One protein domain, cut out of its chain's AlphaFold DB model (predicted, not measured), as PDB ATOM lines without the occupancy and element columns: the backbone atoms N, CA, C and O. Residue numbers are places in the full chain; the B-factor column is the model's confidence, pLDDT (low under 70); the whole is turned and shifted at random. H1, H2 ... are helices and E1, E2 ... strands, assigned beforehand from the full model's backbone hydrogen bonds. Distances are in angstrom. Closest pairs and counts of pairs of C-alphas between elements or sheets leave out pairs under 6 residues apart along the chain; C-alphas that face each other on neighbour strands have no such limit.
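Overview. This is residues 18 to 139 and 320 to 343 of the 344 residues of the protein "Extracellular solute-binding protein" of Listeria monocytogenes (UniProt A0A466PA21). A strongly twisted sheet of five strands runs through the middle of a rounded body and curls round one helix, H7, with H4 and H5 packed beyond that helix. H2 packs over the inner strand E1, H6 lies over the edge strand E4, and H1 and H3 only graze the sheet, H1 near the other edge strand, E2, and H3 near E5. The sheet is mixed, in the order E2, E1, E3, E5, E4. The printed part has 146 residues, with seven named helices and five named strands in the order E1, H1, E2, H2, E3, H3, H4, H5, H6, E4, E5, H7, and its class is mixed, helices and strands. It is compact, with a radius of gyration of the C-alphas of 14.8 A and spans of 37 by 34 by 34 A.

Arrangement. In the sheet, E1 (residues 18 to 24) and E2 (residues 48 to 55) are parallel at 29 degrees, with N 51 and O 19 at 2.8 A, within hydrogen-bond range. E1 is also parallel to E3 (residues 75 to 77), with N 77 and O 22 at 2.8 A. E3 is antiparallel to E5 (residues 320 to 326), at 151 degrees, with N 76 and O 325 at 3.0 A. E5 is antiparallel to E4 (residues 133 to 136), with N 133 and O 324 at 2.8 A. The pairing of E5 is staggered: residues 320 to 324 pair with E4 and residues 324 to 326 with E3. The sheet curls round H7 (residues 333 to 341), which is on it. H7 touches H4 (residues 99 to 105), about perpendicular at 82 degrees, the closest C-alphas being those of Tyr 105 and Arg 338, 5.7 A apart. H7 and H5 (residues 107 to 115) only just touch, with 3 pairs of C-alphas within 8 A, and only at their ends; the closest are Asn 108 and Asp 341, 6.0 A. H4 and H5 only just touch, also with 3 such pairs, and only at the corner by their link; the closest are Ile 102 and Lys 110, 6.0 A. H6 (residues 117 to 123) is on the sheet at a height of 10.1 A, over E4 and slantwise to it at 49 degrees on the local plane. H2 (residues 59 to 69) has a height over the sheet of 10.2 A and runs along E1, at 1 degree on the local plane. H1 (residues 37 to 46) only grazes the sheet with residues 39 to 43, and H3 (residues 83 to 91) with residues 83 to 89. E1, H1, E2 form a strand-helix-strand unit, two parallel neighbour strands joined through a helix, with a right-handed crossover. E2, H2, E3 form a split one, with E1 between its strands, also right-handed. In H1 to H7 every O i to N i+4 pair is within hydrogen-bond range.

Along the chain. E1 begins at C-alpha 18, (23.310, 108.689, 150.088), and is 18.7 A long. E2, the longest strand, is 21.3 A, and E5 is 15.9 A, from C-alpha 320 at (37.720, 102.171, 171.807). H2, the longest helix, measures 15.2 A and H1 14.2 A. H7 ends at C-alpha 341, (27.066, 96.157, 161.150).

Size, cuts and confidence. The two C-alphas farthest apart are those of Ser 69 and Glu 115, 40.2 A. Residues 140 to 319 are not printed, and C-alphas 139 and 320 are 14.2 A apart across the cut. Of the links that are printed whole, E1 to H1 is long, with 12 residues. The mean pLDDT of the printed part is 95.3, and no printed residue is under 70.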
ATOM      1  N   SER A  18      22.099 108.128 149.488       98.06
ATOM      2  CA  SER A  18      23.310 108.689 150.088       98.06
ATOM      3  C   SER A  18      23.125 109.009 151.568       98.06
ATOM      4  O   SER A  18      22.109 109.584 151.955       98.06
ATOM      5  N   LEU A  19      24.129 108.723 152.394       98.56
ATOM      6  CA  LEU A  19      24.237 109.244 153.762       98.56
ATOM      7  C   LEU A  19      25.407 110.220 153.851       98.56
ATOM      8  O   LEU A  19      26.432 110.008 153.212       98.56
ATOM      9  N   LYS A  20      25.259 111.279 154.644       98.38
ATOM     10  CA  LYS A  20      26.347 112.205 154.955       98.38
ATOM     11  C   LYS A  20      27.084 111.711 156.183       98.38
ATOM     12  O   LYS A  20      26.468 111.559 157.235       98.38
ATOM     13  N   MET A  21      28.389 111.499 156.081       98.00
ATOM     14  CA  MET A  21      29.192 111.091 157.231       98.00
ATOM     15  C   MET A  21      30.409 111.982 157.382       98.00
ATOM     16  O   MET A  21      31.087 112.307 156.412       98.00
ATOM     17  N   MET A  22      30.707 112.357 158.618       97.56
ATOM     18  CA  MET A  22      31.981 112.982 158.949       97.56
ATOM     19  C   MET A  22      33.012 111.903 159.284       97.56
ATOM     20  O   MET A  22      32.652 110.876 159.854       97.56
ATOM     21  N   SER A  23      34.278 112.117 158.932       96.50
ATOM     22  CA  SER A  23      35.371 111.196 159.251       96.50
ATOM     23  C   SER A  23      36.717 111.911 159.363       96.50
ATOM     24  O   SER A  23      36.847 113.096 159.049       96.50
ATOM     25  N   GLN A  24      37.725 111.160 159.792       94.56
ATOM     26  CA  GLN A  24      39.124 111.561 159.728       94.56
ATOM     27  C   GLN A  24      39.984 110.491 159.075       94.56
ATOM     28  O   GLN A  24      39.711 109.288 159.156       94.56
ATOM     29  N   SER A  25      41.091 110.930 158.487       91.00
ATOM     30  CA  SER A  25      42.079 110.030 157.910       91.00
ATOM     31  C   SER A  25      43.494 110.560 158.055       91.00
ATOM     32  O   SER A  25      43.705 111.765 158.114       91.00
ATOM     33  N   ALA A  26      44.475 109.659 158.011       88.00
ATOM     34  CA  ALA A  26      45.875 110.054 157.916       88.00
ATOM     35  C   ALA A  26      46.104 111.013 156.723       88.00
ATOM     36  O   ALA A  26      45.507 110.793 155.665       88.00
ATOM     37  N   PRO A  27      47.001 112.013 156.830       85.44
ATOM     38  CA  PRO A  27      47.297 112.956 155.744       85.44
ATOM     39  C   PRO A  27      47.760 112.319 154.426       85.44
ATOM     40  O   PRO A  27      47.618 112.922 153.369       85.44
ATOM     41  N   LEU A  28      48.320 111.105 154.483       85.94
ATOM     42  CA  LEU A  28      48.760 110.345 153.307       85.94
ATOM     43  C   LEU A  28      47.630 109.558 152.627       85.94
ATOM     44  O   LEU A  28      47.823 109.033 151.530       85.94
ATOM     45  N   ALA A  29      46.475 109.417 153.280       91.00
ATOM     46  CA  ALA A  29      45.326 108.740 152.700       91.00
ATOM     47  C   ALA A  29      44.645 109.629 151.642       91.00
ATOM     48  O   ALA A  29      44.767 110.854 151.703       91.00
ATOM     49  N   PRO A  30      43.891 109.045 150.690       93.62
ATOM     50  CA  PRO A  30      43.069 109.832 149.778       93.62
ATOM     51  C   PRO A  30      42.130 110.783 150.529       93.62
ATOM     52  O   PRO A  30      41.550 110.401 151.551       93.62
ATOM     53  N   ASN A  31      41.977 112.003 150.002       92.75
ATOM     54  CA  ASN A  31      41.118 113.031 150.595       92.75
ATOM     55  C   ASN A  31      39.651 112.587 150.644       92.75
ATOM     56  O   ASN A  31      39.004 112.793 151.666       92.75
ATOM     57  N   ASP A  32      39.144 111.970 149.573       96.38
ATOM     58  CA  ASP A  32      37.837 111.312 149.577       96.38
ATOM     59  C   ASP A  32      38.013 109.851 150.026       96.38
ATOM     60  O   ASP A  32      38.692 109.073 149.343       96.38
ATOM     61  N   PRO A  33      37.430 109.426 151.163       97.56
ATOM     62  CA  PRO A  33      37.469 108.032 151.581       97.56
ATOM     63  C   PRO A  33      36.915 107.059 150.531       97.56
ATOM     64  O   PRO A  33      37.389 105.926 150.490       97.56
ATOM     65  N   ASN A  34      36.008 107.475 149.642       97.94
ATOM     66  CA  ASN A  34      35.491 106.624 148.563       97.94
ATOM     67  C   ASN A  34      36.563 106.213 147.534       97.94
ATOM     68  O   ASN A  34      36.368 105.250 146.796       97.94
ATOM     69  N   ASP A  35      37.734 106.858 147.517       97.62
ATOM     70  CA  ASP A  35      38.877 106.422 146.701       97.62
ATOM     71  C   ASP A  35      39.623 105.218 147.309       97.62
ATOM     72  O   ASP A  35      40.493 104.618 146.669       97.62
ATOM     73  N   LYS A  36      39.304 104.827 148.550       97.38
ATOM     74  CA  LYS A  36      39.882 103.642 149.196       97.38
ATOM     75  C   LYS A  36      39.112 102.398 148.764       97.38
ATOM     76  O   LYS A  36      37.893 102.325 148.901       97.38
ATOM     77  N   LEU A  37      39.845 101.359 148.360       97.69
ATOM     78  CA  LEU A  37      39.281 100.096 147.863       97.69
ATOM     79  C   LEU A  37      38.252  99.449 148.808       97.69
ATOM     80  O   LEU A  37      37.316  98.801 148.349       97.69
ATOM     81  N   ILE A  38      38.418  99.618 150.123       96.94
ATOM     82  CA  ILE A  38      37.465  99.118 151.124       96.94
ATOM     83  C   ILE A  38      36.089  99.776 150.940       96.94
ATOM     84  O   ILE A  38      35.089  99.069 150.851       96.94
ATOM     85  N   PHE A  39      36.035 101.105 150.819       97.56
ATOM     86  CA  PHE A  39      34.774 101.832 150.660       97.56
ATOM     87  C   PHE A  39      34.171 101.655 149.263       97.56
ATOM     88  O   PHE A  39      32.954 101.556 149.152       97.56
ATOM     89  N   GLN A  40      34.996 101.485 148.222       98.38
ATOM     90  CA  GLN A  40      34.519 101.129 146.876       98.38
ATOM     91  C   GLN A  40      33.742  99.808 146.884       98.38
ATOM     92  O   GLN A  40      32.620  99.740 146.389       98.38
ATOM     93  N   ARG A  41      34.309  98.764 147.502       98.19
ATOM     94  CA  ARG A  41      33.650  97.454 147.620       98.19
ATOM     95  C   ARG A  41      32.377  97.526 148.453       98.19
ATOM     96  O   ARG A  41      31.387  96.891 148.105       98.19
ATOM     97  N   LEU A  42      32.397  98.301 149.537       97.75
ATOM     98  CA  LEU A  42      31.236  98.449 150.405       97.75
ATOM     99  C   LEU A  42      30.093  99.193 149.700       97.75
ATOM    100  O   LEU A  42      28.940  98.783 149.822       97.75
ATOM    101  N   GLU A  43      30.391 100.237 148.924       98.25
ATOM    102  CA  GLU A  43      29.400 100.927 148.090       98.25
ATOM    103  C   GLU A  43      28.837  99.998 147.001       98.25
ATOM    104  O   GLU A  43      27.623  99.960 146.810       98.25
ATOM    105  N   GLU A  44      29.673  99.194 146.334       97.75
ATOM    106  CA  GLU A  44      29.220  98.196 145.349       97.75
ATOM    107  C   GLU A  44      28.291  97.136 145.965       97.75
ATOM    108  O   GLU A  44      27.270  96.782 145.374       97.75
ATOM    109  N   GLU A  45      28.621  96.635 147.158       97.44
ATOM    110  CA  GLU A  45      27.844  95.600 147.849       97.44
ATOM    111  C   GLU A  45      26.505  96.126 148.383       97.44
ATOM    112  O   GLU A  45      25.502  95.408 148.408       97.44
ATOM    113  N   THR A  46      26.480  97.379 148.832       98.06
ATOM    114  CA  THR A  46      25.316  97.961 149.513       98.06
ATOM    115  C   THR A  46      24.456  98.818 148.595       98.06
ATOM    116  O   THR A  46      23.273  99.006 148.872       98.06
ATOM    117  N   ASN A  47      25.008  99.309 147.485       97.81
ATOM    118  CA  ASN A  47      24.430 100.370 146.661       97.81
ATOM    119  C   ASN A  47      24.095 101.642 147.478       97.81
ATOM    120  O   ASN A  47      23.207 102.414 147.112       97.81
ATOM    121  N   LEU A  48      24.793 101.850 148.602       98.31
ATOM    122  CA  LEU A  48      24.722 103.042 149.438       98.31
ATOM    123  C   LEU A  48      25.977 103.882 149.209       98.31
ATOM    124  O   LEU A  48      27.089 103.410 149.429       98.31
ATOM    125  N   HIS A  49      25.789 105.136 148.814       98.50
ATOM    126  CA  HIS A  49      26.876 106.101 148.723       98.50
ATOM    127  C   HIS A  49      27.064 106.836 150.046       98.50
ATOM    128  O   HIS A  49      26.087 107.225 150.690       98.50
ATOM    129  N   ILE A  50      28.312 107.081 150.431       98.50
ATOM    130  CA  ILE A  50      28.617 107.930 151.578       98.50
ATOM    131  C   ILE A  50      29.233 109.235 151.079       98.50
ATOM    132  O   ILE A  50      30.274 109.235 150.427       98.50
ATOM    133  N   ASP A  51      28.571 110.343 151.395       98.19
ATOM    134  CA  ASP A  51      29.068 111.698 151.170       98.19
ATOM    135  C   ASP A  51      29.930 112.100 152.374       98.19
ATOM    136  O   ASP A  51      29.416 112.418 153.455       98.19
ATOM    137  N   TRP A  52      31.250 111.982 152.216       97.94
ATOM    138  CA  TRP A  52      32.204 112.168 153.303       97.94
ATOM    139  C   TRP A  52      32.592 113.633 153.495       97.94
ATOM    140  O   TRP A  52      33.154 114.272 152.610       97.94
ATOM    141  N   THR A  53      32.445 114.123 154.722       96.75
ATOM    142  CA  THR A  53      33.222 115.263 155.223       96.75
ATOM    143  C   THR A  53      34.459 114.721 155.937       96.75
ATOM    144  O   THR A  53      34.376 114.296 157.087       96.75
ATOM    145  N   ASN A  54      35.598 114.657 155.239       96.44
ATOM    146  CA  ASN A  54      36.827 114.044 155.753       96.44
ATOM    147  C   ASN A  54      37.876 115.099 156.141       96.44
ATOM    148  O   ASN A  54      38.290 115.900 155.300       96.44
ATOM    149  N   TYR A  55      38.349 115.072 157.390       94.31
ATOM    150  CA  TYR A  55      39.428 115.949 157.855       94.31
ATOM    151  C   TYR A  55      40.719 115.167 158.110       94.31
ATOM    152  O   TYR A  55      40.737 114.187 158.851       94.31
ATOM    153  N   SER A  56      41.827 115.626 157.528       90.31
ATOM    154  CA  SER A  56      43.158 115.030 157.723       90.31
ATOM    155  C   SER A  56      43.993 115.690 158.826       90.31
ATOM    156  O   SER A  56      45.054 115.185 159.182       90.31
ATOM    157  N   SER A  57      43.516 116.813 159.366       87.62
ATOM    158  CA  SER A  57      44.110 117.564 160.476       87.62
ATOM    159  C   SER A  57      43.017 118.260 161.282       87.62
ATOM    160  O   SER A  57      41.943 118.561 160.740       87.62
ATOM    161  N   ASP A  58      43.304 118.566 162.549       89.06
ATOM    162  CA  ASP A  58      42.448 119.389 163.421       89.06
ATOM    163  C   ASP A  58      41.017 118.838 163.543       89.06
ATOM    164  O   ASP A  58      40.037 119.580 163.631       89.06
ATOM    165  N   PHE A  59      40.882 117.509 163.471       92.69
ATOM    166  CA  PHE A  59      39.586 116.847 163.353       92.69
ATOM    167  C   PHE A  59      38.664 117.178 164.528       92.69
ATOM    168  O   PHE A  59      37.525 117.571 164.303       92.69
ATOM    169  N   ALA A  60      39.155 117.078 165.768       91.94
ATOM    170  CA  ALA A  60      38.349 117.347 166.957       91.94
ATOM    171  C   ALA A  60      37.802 118.785 166.976       91.94
ATOM    172  O   ALA A  60      36.638 119.004 167.305       91.94
ATOM    173  N   GLU A  61      38.614 119.764 166.576       92.94
ATOM    174  CA  GLU A  61      38.235 121.180 166.535       92.94
ATOM    175  C   GLU A  61      37.181 121.446 165.457       92.94
ATOM    176  O   GLU A  61      36.162 122.079 165.736       92.94
ATOM    177  N   LYS A  62      37.385 120.906 164.248       94.06
ATOM    178  CA  LYS A  62      36.436 121.030 163.129       94.06
ATOM    179  C   LYS A  62      35.121 120.305 163.418       94.06
ATOM    180  O   LYS A  62      34.061 120.904 163.290       94.06
ATOM    181  N   ARG A  63      35.183 119.072 163.930       95.00
ATOM    182  CA  ARG A  63      34.019 118.304 164.402       95.00
ATOM    183  C   ARG A  63      33.214 119.093 165.434       95.00
ATOM    184  O   ARG A  63      31.998 119.192 165.322       95.00
ATOM    185  N   ASN A  64      33.882 119.661 166.440       93.19
ATOM    186  CA  ASN A  64      33.212 120.434 167.485       93.19
ATOM    187  C   ASN A  64      32.579 121.722 166.932       93.19
ATOM    188  O   ASN A  64      31.499 122.105 167.384       93.19
ATOM    189  N   LEU A  65      33.217 122.376 165.956       93.62
ATOM    190  CA  LEU A  65      32.657 123.541 165.269       93.62
ATOM    191  C   LEU A  65      31.376 123.181 164.504       93.62
ATOM    192  O   LEU A  65      30.371 123.880 164.640       93.62
ATOM    193  N   ASP A  66      31.392 122.079 163.758       92.44
ATOM    194  CA  ASP A  66      30.237 121.619 162.986       92.44
ATOM    195  C   ASP A  66      29.077 121.224 163.908       92.44
ATOM    196  O   ASP A  66      27.952 121.688 163.708       92.44
ATOM    197  N   ILE A  67      29.358 120.483 164.990       93.12
ATOM    198  CA  ILE A  67      28.371 120.166 166.035       93.12
ATOM    199  C   ILE A  67      27.760 121.449 166.616       93.12
ATOM    200  O   ILE A  67      26.538 121.563 166.707       93.12
ATOM    201  N   ALA A  68      28.585 122.440 166.968       91.75
ATOM    202  CA  ALA A  68      28.113 123.705 167.532       91.75
ATOM    203  C   ALA A  68      27.300 124.551 166.533       91.75
ATOM    204  O   ALA A  68      26.447 125.340 166.945       91.75
ATOM    205  N   SER A  69      27.550 124.397 165.229       92.50
ATOM    206  CA  SER A  69      26.813 125.087 164.164       92.50
ATOM    207  C   SER A  69      25.429 124.481 163.887       92.50
ATOM    208  O   SER A  69      24.577 125.146 163.293       92.50
ATOM    209  N   GLY A  70      25.198 123.238 164.326       87.94
ATOM    210  CA  GLY A  70      23.988 122.466 164.048       87.94
ATOM    211  C   GLY A  70      23.965 121.791 162.671       87.94
ATOM    212  O   GLY A  70      22.965 121.154 162.340       87.94
ATOM    213  N   ASP A  71      25.037 121.895 161.877       86.75
ATOM    214  CA  ASP A  71      25.192 121.195 160.594       86.75
ATOM    215  C   ASP A  71      25.642 119.740 160.811       86.75
ATOM    216  O   ASP A  71      26.743 119.326 160.452       86.75
ATOM    217  N   LEU A  72      24.798 118.963 161.494       95.56
ATOM    218  CA  LEU A  72      25.122 117.583 161.844       95.56
ATOM    219  C   LEU A  72      25.064 116.665 160.605       95.56
ATOM    220  O   LEU A  72      24.050 116.660 159.892       95.56
ATOM    221  N   PRO A  73      26.095 115.828 160.364       97.44
ATOM    222  CA  PRO A  73      26.012 114.731 159.397       97.44
ATOM    223  C   PRO A  73      25.036 113.658 159.903       97.44
ATOM    224  O   PRO A  73      24.612 113.707 161.049       97.44
ATOM    225  N   ASP A  74      24.702 112.649 159.100       98.56
ATOM    226  CA  ASP A  74      23.893 111.508 159.558       98.56
ATOM    227  C   ASP A  74      24.661 110.627 160.573       98.56
ATOM    228  O   ASP A  74      24.071 110.006 161.459       98.56
ATOM    229  N   ALA A  75      25.988 110.568 160.475       98.44
ATOM    230  CA  ALA A  75      26.842 109.878 161.439       98.44
ATOM    231  C   ALA A  75      28.252 110.482 161.471       98.44
ATOM    232  O   ALA A  75      28.678 111.157 160.528       98.44
ATOM    233  N   ILE A  76      28.991 110.206 162.545       98.00
ATOM    234  CA  ILE A  76      30.420 110.521 162.646       98.00
ATOM    235  C   ILE A  76      31.176 109.195 162.742       98.00
ATOM    236  O   ILE A  76      31.030 108.444 163.707       98.00
ATOM    237  N   PHE A  77      31.969 108.911 161.714       96.94
ATOM    238  CA  PHE A  77      32.826 107.741 161.595       96.94
ATOM    239  C   PHE A  77      34.218 108.061 162.141       96.94
ATOM    240  O   PHE A  77      34.778 109.117 161.862       96.94
ATOM    241  N   ASN A  78      34.797 107.133 162.896       92.25
ATOM    242  CA  ASN A  78      36.052 107.305 163.621       92.25
ATOM    243  C   ASN A  78      36.060 108.589 164.475       92.25
ATOM    244  O   ASN A  78      36.918 109.458 164.301       92.25
ATOM    245  N   ALA A  79      35.066 108.727 165.360       89.06
ATOM    246  CA  ALA A  79      34.678 110.012 165.933       89.06
ATOM    247  C   ALA A  79      35.697 110.651 166.888       89.06
ATOM    248  O   ALA A  79      35.530 111.837 167.160       89.06
ATOM    249  N   ALA A  80      36.738 109.939 167.348       85.19
ATOM    250  CA  ALA A  80      37.790 110.447 168.251       85.19
ATOM    251  C   ALA A  80      37.233 111.266 169.426       85.19
ATOM    252  O   ALA A  80      37.660 112.393 169.690       85.19
ATOM    253  N   ALA A  81      36.195 110.735 170.060       87.62
ATOM    254  CA  ALA A  81      35.475 111.360 171.154       87.62
ATOM    255  C   ALA A  81      35.893 110.712 172.475       87.62
ATOM    256  O   ALA A  81      35.896 109.489 172.596       87.62
ATOM    257  N   GLY A  82      36.212 111.527 173.481       87.19
ATOM    258  CA  GLY A  82      36.378 111.009 174.839       87.19
ATOM    259  C   GLY A  82      35.032 110.621 175.461       87.19
ATOM    260  O   GLY A  82      33.977 111.061 175.004       87.19
ATOM    261  N   ASP A  83      35.053 109.873 176.567       88.00
ATOM    262  CA  ASP A  83      33.824 109.504 177.293       88.00
ATOM    263  C   ASP A  83      32.991 110.741 177.696       88.00
ATOM    264  O   ASP A  83      31.765 110.732 177.601       88.00
ATOM    265  N   TYR A  84      33.652 111.837 178.093       89.69
ATOM    266  CA  TYR A  84      32.980 113.097 178.425       89.69
ATOM    267  C   TYR A  84      32.314 113.751 177.205       89.69
ATOM    268  O   TYR A  84      31.216 114.290 177.329       89.69
ATOM    269  N   ASP A  85      32.943 113.681 176.028       93.31
ATOM    270  CA  ASP A  85      32.354 114.202 174.790       93.31
ATOM    271  C   ASP A  85      31.077 113.432 174.446       93.31
ATOM    272  O   ASP A  85      30.038 114.047 174.220       93.31
ATOM    273  N   LEU A  86      31.133 112.094 174.484       94.88
ATOM    274  CA  LEU A  86      29.983 111.232 174.203       94.88
ATOM    275  C   LEU A  86      28.813 111.515 175.150       94.88
ATOM    276  O   LEU A  86      27.682 111.667 174.691       94.88
ATOM    277  N   LEU A  87      29.078 111.646 176.453       94.31
ATOM    278  CA  LEU A  87      28.041 111.970 177.436       94.31
ATOM    279  C   LEU A  87      27.433 113.360 177.201       94.31
ATOM    280  O   LEU A  87      26.213 113.499 177.224       94.31
ATOM    281  N   ASN A  88      28.250 114.377 176.910       95.00
ATOM    282  CA  ASN A  88      27.736 115.716 176.608       95.00
ATOM    283  C   ASN A  88      26.905 115.741 175.325       95.00
ATOM    284  O   ASN A  88      25.895 116.444 175.250       95.00
ATOM    285  N   TRP A  89      27.337 115.011 174.296       96.31
ATOM    286  CA  TRP A  89      26.607 114.903 173.038       96.31
ATOM    287  C   TRP A  89      25.282 114.178 173.226       96.31
ATOM    288  O   TRP A  89      24.288 114.602 172.640       96.31
ATOM    289  N   ALA A  90      25.249 113.134 174.055       96.44
ATOM    290  CA  ALA A  90      24.021 112.447 174.424       96.44
ATOM    291  C   ALA A  90      23.070 113.381 175.190       96.44
ATOM    292  O   ALA A  90      21.923 113.557 174.784       96.44
ATOM    293  N   GLU A  91      23.558 114.065 176.232       96.00
ATOM    294  CA  GLU A  91      22.757 115.001 177.039       96.00
ATOM    295  C   GLU A  91      22.217 116.174 176.202       96.00
ATOM    296  O   GLU A  91      21.076 116.604 176.373       96.00
ATOM    297  N   SER A  92      23.014 116.663 175.249       95.25
ATOM    298  CA  SER A  92      22.632 117.755 174.345       95.25
ATOM    299  C   SER A  92      21.792 117.296 173.145       95.25
ATOM    300  O   SER A  92      21.401 118.130 172.327       95.25
ATOM    301  N   GLY A  93      21.522 115.992 173.006       95.44
ATOM    302  CA  GLY A  93      20.739 115.427 171.903       95.44
ATOM    303  C   GLY A  93      21.426 115.496 170.535       95.44
ATOM    304  O   GLY A  93      20.752 115.495 169.505       95.44
ATOM    305  N   VAL A  94      22.755 115.587 170.501       97.25
ATOM    306  CA  VAL A  94      23.557 115.543 169.267       97.25
ATOM    307  C   VAL A  94      23.617 114.119 168.717       97.25
ATOM    308  O   VAL A  94      23.532 113.932 167.503       97.25
ATOM    309  N   ILE A  95      23.731 113.125 169.599       97.81
ATOM    310  CA  ILE A  95      23.761 111.695 169.260       97.81
ATOM    311  C   ILE A  95      22.570 110.962 169.877       97.81
ATOM    312  O   ILE A  95      21.970 111.443 170.838       97.81
ATOM    313  N   VAL A  96      22.218 109.814 169.300       98.06
ATOM    314  CA  VAL A  96      21.072 108.998 169.732       98.06
ATOM    315  C   VAL A  96      21.530 107.715 170.434       98.06
ATOM    316  O   VAL A  96      22.604 107.208 170.101       98.06
ATOM    317  N   PRO A  97      20.744 107.170 171.382       98.19
ATOM    318  CA  PRO A  97      20.970 105.818 171.886       98.19
ATOM    319  C   PRO A  97      20.792 104.792 170.756       98.19
ATOM    320  O   PRO A  97      19.960 104.976 169.863       98.19
ATOM    321  N   ILE A  98      21.592 103.726 170.775       98.06
ATOM    322  CA  ILE A  98      21.676 102.740 169.688       98.06
ATOM    323  C   ILE A  98      21.427 101.298 170.138       98.06
ATOM    324  O   ILE A  98      21.467 100.404 169.298       98.06
ATOM    325  N   GLU A  99      21.169 101.032 171.419       98.38
ATOM    326  CA  GLU A  99      20.970  99.663 171.913       98.38
ATOM    327  C   GLU A  99      19.815  98.931 171.216       98.38
ATOM    328  O   GLU A  99      19.991  97.781 170.823       98.38
ATOM    329  N   ASP A 100      18.689  99.601 170.953       98.44
ATOM    330  CA  ASP A 100      17.569  99.002 170.212       98.44
ATOM    331  C   ASP A 100      17.953  98.715 168.749       98.44
ATOM    332  O   ASP A 100      17.622  97.663 168.203       98.44
ATOM    333  N   LEU A 101      18.736  99.606 168.119       98.44
ATOM    334  CA  LEU A 101      19.245  99.385 166.760       98.44
ATOM    335  C   LEU A 101      20.169  98.167 166.703       98.44
ATOM    336  O   LEU A 101      20.139  97.423 165.721       98.44
ATOM    337  N   ILE A 102      20.973  97.956 167.749       98.44
ATOM    338  CA  ILE A 102      21.848  96.790 167.857       98.44
ATOM    339  C   ILE A 102      21.009  95.511 167.922       98.44
ATOM    340  O   ILE A 102      21.271  94.556 167.189       98.44
ATOM    341  N   GLU A 103      19.978  95.504 168.767       98.31
ATOM    342  CA  GLU A 103      19.127  94.333 168.970       98.31
ATOM    343  C   GLU A 103      18.307  93.952 167.730       98.31
ATOM    344  O   GLU A 103      18.181  92.754 167.437       98.31
ATOM    345  N   ASP A 104      17.801  94.950 166.999       98.19
ATOM    346  CA  ASP A 104      16.882  94.764 165.873       98.19
ATOM    347  C   ASP A 104      17.590  94.615 164.516       98.19
ATOM    348  O   ASP A 104      17.105  93.893 163.633       98.19
ATOM    349  N   TYR A 105      18.732  95.285 164.317       98.38
ATOM    350  CA  TYR A 105      19.318  95.469 162.983       98.38
ATOM    351  C   TYR A 105      20.795  95.092 162.847       98.38
ATOM    352  O   TYR A 105      21.266  95.035 161.708       98.38
ATOM    353  N   MET A 106      21.505  94.806 163.945       98.31
ATOM    354  CA  MET A 106      22.957  94.571 163.933       98.31
ATOM    355  C   MET A 106      23.343  93.172 164.446       98.31
ATOM    356  O   MET A 106      23.901  93.031 165.538       98.31
ATOM    357  N   PRO A 107      23.023  92.097 163.700       98.19
ATOM    358  CA  PRO A 107      23.302  90.733 164.136       98.19
ATOM    359  C   PRO A 107      24.789  90.436 164.378       98.19
ATOM    360  O   PRO A 107      25.075  89.584 165.221       98.19
ATOM    361  N   ASN A 108      25.725  91.094 163.681       98.38
ATOM    362  CA  ASN A 108      27.152  90.832 163.874       98.38
ATOM    363  C   ASN A 108      27.649  91.427 165.199       98.38
ATOM    364  O   ASN A 108      28.172  90.691 166.037       98.38
ATOM    365  N   LEU A 109      27.416  92.723 165.440       98.00
ATOM    366  CA  LEU A 109      27.808  93.367 166.699       98.00
ATOM    367  C   LEU A 109      27.080  92.752 167.900       98.00
ATOM    368  O   LEU A 109      27.693  92.499 168.939       98.00
ATOM    369  N   LYS A 110      25.787  92.442 167.750       98.44
ATOM    370  CA  LYS A 110      25.020  91.736 168.781       98.44
ATOM    371  C   LYS A 110      25.671  90.408 169.152       98.44
ATOM    372  O   LYS A 110      25.843  90.129 170.334       98.44
ATOM    373  N   LYS A 111      26.078  89.612 168.158       98.44
ATOM    374  CA  LYS A 111      26.765  88.341 168.402       98.44
ATOM    375  C   LYS A 111      28.069  88.545 169.181       98.44
ATOM    376  O   LYS A 111      28.302  87.808 170.133       98.44
ATOM    377  N   ILE A 112      28.878  89.546 168.822       97.25
ATOM    378  CA  ILE A 112      30.121  89.875 169.544       97.25
ATOM    379  C   ILE A 112      29.826  90.183 171.016       97.25
ATOM    380  O   ILE A 112      30.503  89.660 171.898       97.25
ATOM    381  N   PHE A 113      28.799  90.990 171.289       97.44
ATOM    382  CA  PHE A 113      28.383  91.333 172.649       97.44
ATOM    383  C   PHE A 113      27.783  90.164 173.434       97.44
ATOM    384  O   PHE A 113      27.934  90.118 174.654       97.44
ATOM    385  N   ASP A 114      27.093  89.239 172.770       97.69
ATOM    386  CA  ASP A 114      26.528  88.051 173.414       97.69
ATOM    387  C   ASP A 114      27.622  87.030 173.772       97.69
ATOM    388  O   ASP A 114      27.539  86.371 174.810       97.69
ATOM    389  N   GLU A 115      28.656  86.909 172.931       96.75
ATOM    390  CA  GLU A 115      29.830  86.061 173.181       96.75
ATOM    391  C   GLU A 115      30.780  86.682 174.224       96.75
ATOM    392  O   GLU A 115      31.389  85.937 174.992       96.75
ATOM    393  N   ASN A 116      30.845  88.019 174.301       94.12
ATOM    394  CA  ASN A 116      31.763  88.784 175.156       94.12
ATOM    395  C   ASN A 116      31.012  89.911 175.905       94.12
ATOM    396  O   ASN A 116      31.060  91.089 175.510       94.12
ATOM    397  N   PRO A 117      30.264  89.579 176.975       95.25
ATOM    398  CA  PRO A 117      29.386  90.521 177.674       95.25
ATOM    399  C   PRO A 117      30.121  91.711 178.310       95.25
ATOM    400  O   PRO A 117      29.512  92.760 178.536       95.25
ATOM    401  N   GLU A 118      31.421  91.588 178.575       93.31
ATOM    402  CA  GLU A 118      32.280  92.672 179.040       93.31
ATOM    403  C   GLU A 118      32.335  93.837 178.050       93.31
ATOM    404  O   GLU A 118      32.301  94.980 178.491       93.31
ATOM    405  N   TYR A 119      32.321  93.601 176.732       94.69
ATOM    406  CA  TYR A 119      32.323  94.686 175.745       94.69
ATOM    407  C   TYR A 119      30.995  95.427 175.702       94.69
ATOM    408  O   TYR A 119      30.975  96.648 175.516       94.69
ATOM    409  N   ARG A 120      29.888  94.712 175.932       96.19
ATOM    410  CA  ARG A 120      28.574  95.338 176.095       96.19
ATOM    411  C   ARG A 120      28.566  96.203 177.347       96.19
ATOM    412  O   ARG A 120      28.241  97.381 177.259       96.19
ATOM    413  N   GLN A 121      28.992  95.650 178.486       95.94
ATOM    414  CA  GLN A 121      29.091  96.390 179.744       95.94
ATOM    415  C   GLN A 121      29.997  97.610 179.601       95.94
ATOM    416  O   GLN A 121      29.638  98.696 180.048       95.94
ATOM    417  N   MET A 122      31.159  97.430 178.975       93.31
ATOM    418  CA  MET A 122      32.089  98.509 178.721       93.31
ATOM    419  C   MET A 122      31.438  99.563 177.862       93.31
ATOM    420  O   MET A 122      31.640 100.698 178.227       93.31
ATOM    421  N   SER A 123      30.652  99.234 176.828       95.31
ATOM    422  CA  SER A 123      29.961 100.178 175.924       95.31
ATOM    423  C   SER A 123      28.759 100.913 176.539       95.31
ATOM    424  O   SER A 123      28.420 102.001 176.072       95.31
ATOM    425  N   THR A 124      28.137 100.375 177.591       96.31
ATOM    426  CA  THR A 124      26.950 100.960 178.237       96.31
ATOM    427  C   THR A 124      27.307 102.111 179.187       96.31
ATOM    428  O   THR A 124      28.146 101.971 180.077       96.31
ATOM    429  N   ALA A 125      26.651 103.258 179.013       95.12
ATOM    430  CA  ALA A 125      26.778 104.426 179.879       95.12
ATOM    431  C   ALA A 125      26.033 104.235 181.223       95.12
ATOM    432  O   ALA A 125      25.183 103.350 181.347       95.12
ATOM    433  N   PRO A 126      26.309 105.058 182.259       92.75
ATOM    434  CA  PRO A 126      25.682 104.908 183.579       92.75
ATOM    435  C   PRO A 126      24.150 105.034 183.607       92.75
ATOM    436  O   PRO A 126      23.522 104.571 184.559       92.75
ATOM    437  N   ASP A 127      23.550 105.671 182.599       94.88
ATOM    438  CA  ASP A 127      22.098 105.790 182.420       94.88
ATOM    439  C   ASP A 127      21.455 104.547 181.774       94.88
ATOM    440  O   ASP A 127      20.230 104.445 181.735       94.88
ATOM    441  N   GLY A 128      22.266 103.578 181.338       96.44
ATOM    442  CA  GLY A 128      21.834 102.325 180.722       96.44
ATOM    443  C   GLY A 128      21.836 102.327 179.192       96.44
ATOM    444  O   GLY A 128      21.592 101.271 178.610       96.44
ATOM    445  N   HIS A 129      22.142 103.452 178.544       98.12
ATOM    446  CA  HIS A 129      22.148 103.568 177.085       98.12
ATOM    447  C   HIS A 129      23.515 103.243 176.473       98.12
ATOM    448  O   HIS A 129      24.560 103.359 177.118       98.12
ATOM    449  N   ILE A 130      23.522 102.848 175.199       98.00
ATOM    450  CA  ILE A 130      24.739 102.759 174.383       98.00
ATOM    451  C   ILE A 130      24.671 103.893 173.364       98.00
ATOM    452  O   ILE A 130      23.707 103.983 172.615       98.00
ATOM    453  N   TYR A 131      25.687 104.756 173.322       97.75
ATOM    454  CA  TYR A 131      25.685 105.959 172.471       97.75
ATOM    455  C   TYR A 131      26.648 105.892 171.282       97.75
ATOM    456  O   TYR A 131      26.668 106.787 170.437       97.75
ATOM    457  N   SER A 132      27.467 104.848 171.214       97.06
ATOM    458  CA  SER A 132      28.492 104.697 170.190       97.06
ATOM    459  C   SER A 132      28.854 103.231 169.986       97.06
ATOM    460  O   SER A 132      28.647 102.394 170.866       97.06
ATOM    461  N   MET A 133      29.389 102.922 168.808       96.19
ATOM    462  CA  MET A 133      29.820 101.574 168.447       96.19
ATOM    463  C   MET A 133      31.339 101.453 168.613       96.19
ATOM    464  O   MET A 133      32.075 102.337 168.145       96.19
ATOM    465  N   PRO A 134      31.823 100.388 169.279       95.31
ATOM    466  CA  PRO A 134      33.221 100.296 169.657       95.31
ATOM    467  C   PRO A 134      34.099  99.738 168.534       95.31
ATOM    468  O   PRO A 134      33.651  98.947 167.709       95.31
ATOM    469  N   TRP A 135      35.385 100.059 168.546       94.19
ATOM    470  CA  TRP A 135      36.396  99.188 167.944       94.19
ATOM    471  C   TRP A 135      36.891  98.200 168.984       94.19
ATOM    472  O   TRP A 135      37.074  98.579 170.140       94.19
ATOM    473  N   ILE A 136      37.082  96.956 168.551       92.69
ATOM    474  CA  ILE A 136      37.547  95.843 169.370       92.69
ATOM    475  C   ILE A 136      38.685  95.154 168.612       92.69
ATOM    476  O   ILE A 136      38.538  94.831 167.433       92.69
ATOM    477  N   GLU A 137      39.808  94.934 169.285       89.94
ATOM    478  CA  GLU A 137      40.970  94.207 168.779       89.94
ATOM    479  C   GLU A 137      41.557  93.344 169.897       89.94
ATOM    480  O   GLU A 137      42.025  93.836 170.919       89.94
ATOM    481  N   GLU A 138      41.552  92.029 169.718       85.44
ATOM    482  CA  GLU A 138      42.127  91.111 170.698       85.44
ATOM    483  C   GLU A 138      43.476  90.595 170.198       85.44
ATOM    484  O   GLU A 138      43.556  89.736 169.318       85.44
ATOM    485  N   LEU A 139      44.560  91.125 170.767       88.50
ATOM    486  CA  LEU A 139      45.930  90.714 170.464       88.50
ATOM    487  C   LEU A 139      46.702  90.481 171.766       88.50
ATOM    488  O   LEU A 139      47.362  91.377 172.292       88.50
ATOM    489  N   SER A 320      37.930 100.727 171.949       88.69
ATOM    490  CA  SER A 320      37.720 102.171 171.807       88.69
ATOM    491  C   SER A 320      36.237 102.396 171.615       88.69
ATOM    492  O   SER A 320      35.680 101.925 170.627       88.69
ATOM    493  N   ARG A 321      35.586 103.090 172.545       90.75
ATOM    494  CA  ARG A 321      34.123 103.223 172.575       90.75
ATOM    495  C   ARG A 321      33.561 104.034 171.399       90.75
ATOM    496  O   ARG A 321      32.412 103.865 171.018       90.75
ATOM    497  N   ASP A 322      34.359 104.924 170.838       85.19
ATOM    498  CA  ASP A 322      33.969 106.133 170.112       85.19
ATOM    499  C   ASP A 322      34.099 106.039 168.583       85.19
ATOM    500  O   ASP A 322      34.151 107.057 167.888       85.19
ATOM    501  N   ARG A 323      34.201 104.836 168.011       92.81
ATOM    502  CA  ARG A 323      34.521 104.708 166.580       92.81
ATOM    503  C   ARG A 323      33.364 104.998 165.646       92.81
ATOM    504  O   ARG A 323      33.621 105.317 164.489       92.81
ATOM    505  N   PHE A 324      32.124 104.943 166.105       97.44
ATOM    506  CA  PHE A 324      30.992 105.368 165.293       97.44
ATOM    507  C   PHE A 324      29.858 105.881 166.171       97.44
ATOM    508  O   PHE A 324      29.464 105.211 167.125       97.44
ATOM    509  N   VAL A 325      29.316 107.051 165.839       98.06
ATOM    510  CA  VAL A 325      28.112 107.601 166.477       98.06
ATOM    511  C   VAL A 325      27.077 107.966 165.426       98.06
ATOM    512  O   VAL A 325      27.416 108.484 164.359       98.06
ATOM    513  N   ILE A 326      25.806 107.725 165.743       98.44
ATOM    514  CA  ILE A 326      24.672 108.156 164.924       98.44
ATOM    515  C   ILE A 326      24.150 109.469 165.500       98.44
ATOM    516  O   ILE A 326      23.905 109.566 166.705       98.44
ATOM    517  N   THR A 327      23.999 110.489 164.656       98.38
ATOM    518  CA  THR A 327      23.515 111.796 165.111       98.38
ATOM    519  C   THR A 327      21.988 111.846 165.129       98.38
ATOM    520  O   THR A 327      21.308 111.074 164.448       98.38
ATOM    521  N   SER A 328      21.427 112.822 165.838       97.31
ATOM    522  CA  SER A 328      19.986 113.102 165.824       97.31
ATOM    523  C   SER A 328      19.459 113.646 164.489       97.31
ATOM    524  O   SER A 328      18.245 113.676 164.280       97.31
ATOM    525  N   ALA A 329      20.334 114.049 163.562       97.31
ATOM    526  CA  ALA A 329      19.937 114.469 162.217       97.31
ATOM    527  C   ALA A 329      19.632 113.284 161.283       97.31
ATOM    528  O   ALA A 329      19.015 113.475 160.228       97.31
ATOM    529  N   ASN A 330      20.038 112.068 161.662       98.31
ATOM    530  CA  ASN A 330      19.851 110.872 160.857       98.31
ATOM    531  C   ASN A 330      18.401 110.387 160.882       98.31
ATOM    532  O   ASN A 330      17.870 109.989 161.916       98.31
ATOM    533  N   LYS A 331      17.770 110.364 159.707       97.62
ATOM    534  CA  LYS A 331      16.394 109.869 159.527       97.62
ATOM    535  C   LYS A 331      16.323 108.419 159.051       97.62
ATOM    536  O   LYS A 331      15.245 107.863 158.923       97.62
ATOM    537  N   ASN A 332      17.469 107.800 158.788       98.19
ATOM    538  CA  ASN A 332      17.590 106.491 158.158       98.19
ATOM    539  C   ASN A 332      18.342 105.532 159.099       98.19
ATOM    540  O   ASN A 332      19.394 104.987 158.748       98.19
ATOM    541  N   LEU A 333      17.822 105.361 160.320       98.12
ATOM    542  CA  LEU A 333      18.495 104.627 161.401       98.12
ATOM    543  C   LEU A 333      18.706 103.146 161.064       98.12
ATOM    544  O   LEU A 333      19.828 102.663 161.200       98.12
ATOM    545  N   GLU A 334      17.684 102.448 160.551       98.06
ATOM    546  CA  GLU A 334      17.811 101.040 160.131       98.06
ATOM    547  C   GLU A 334      18.891 100.883 159.048       98.06
ATOM    548  O   GLU A 334      19.762 100.018 159.148       98.06
ATOM    549  N   LEU A 335      18.869 101.744 158.023       98.44
ATOM    550  CA  LEU A 335      19.862 101.731 156.947       98.44
ATOM    551  C   LEU A 335      21.282 101.924 157.494       98.44
ATOM    552  O   LEU A 335      22.194 101.188 157.117       98.44
ATOM    553  N   THR A 336      21.452 102.902 158.383       98.50
ATOM    554  CA  THR A 336      22.747 103.231 158.985       98.50
ATOM    555  C   THR A 336      23.263 102.075 159.837       98.50
ATOM    556  O   THR A 336      24.399 101.652 159.646       98.50
ATOM    557  N   ALA A 337      22.415 101.523 160.712       98.44
ATOM    558  CA  ALA A 337      22.740 100.405 161.594       98.44
ATOM    559  C   ALA A 337      23.147  99.151 160.808       98.44
ATOM    560  O   ALA A 337      24.190  98.559 161.075       98.44
ATOM    561  N   ARG A 338      22.390  98.780 159.769       98.38
ATOM    562  CA  ARG A 338      22.740  97.628 158.923       98.38
ATOM    563  C   ARG A 338      24.026  97.837 158.133       98.38
ATOM    564  O   ARG A 338      24.733  96.870 157.864       98.38
ATOM    565  N   TRP A 339      24.300  99.065 157.688       98.06
ATOM    566  CA  TRP A 339      25.517  99.363 156.935       98.06
ATOM    567  C   TRP A 339      26.759  99.217 157.813       98.06
ATOM    568  O   TRP A 339      27.703  98.540 157.412       98.06
ATOM    569  N   ILE A 340      26.743  99.799 159.015       97.62
ATOM    570  CA  ILE A 340      27.883  99.730 159.936       97.62
ATOM    571  C   ILE A 340      28.054  98.331 160.542       97.62
ATOM    572  O   ILE A 340      29.186  97.909 160.760       97.62
ATOM    573  N   ASP A 341      26.975  97.554 160.701       98.12
ATOM    574  CA  ASP A 341      27.066  96.157 161.150       98.12
ATOM    575  C   ASP A 341      27.874  95.261 160.201       98.12
ATOM    576  O   ASP A 341      28.406  94.247 160.631       98.12
ATOM    577  N   LYS A 342      28.034  95.629 158.921       96.94
ATOM    578  CA  LYS A 342      28.917  94.901 157.987       96.94
ATOM    579  C   LYS A 342      30.406  95.022 158.320       96.94
ATOM    580  O   LYS A 342      31.209  94.315 157.717       96.94
ATOM    581  N   MET A 343      30.778  95.954 159.196       95.00
ATOM    582  CA  MET A 343      32.157  96.144 159.648       95.00
ATOM    583  C   MET A 343      32.488  95.346 160.919       95.00
ATOM    584  O   MET A 343      33.644  95.363 161.341       95.00
TER     585      MET A 343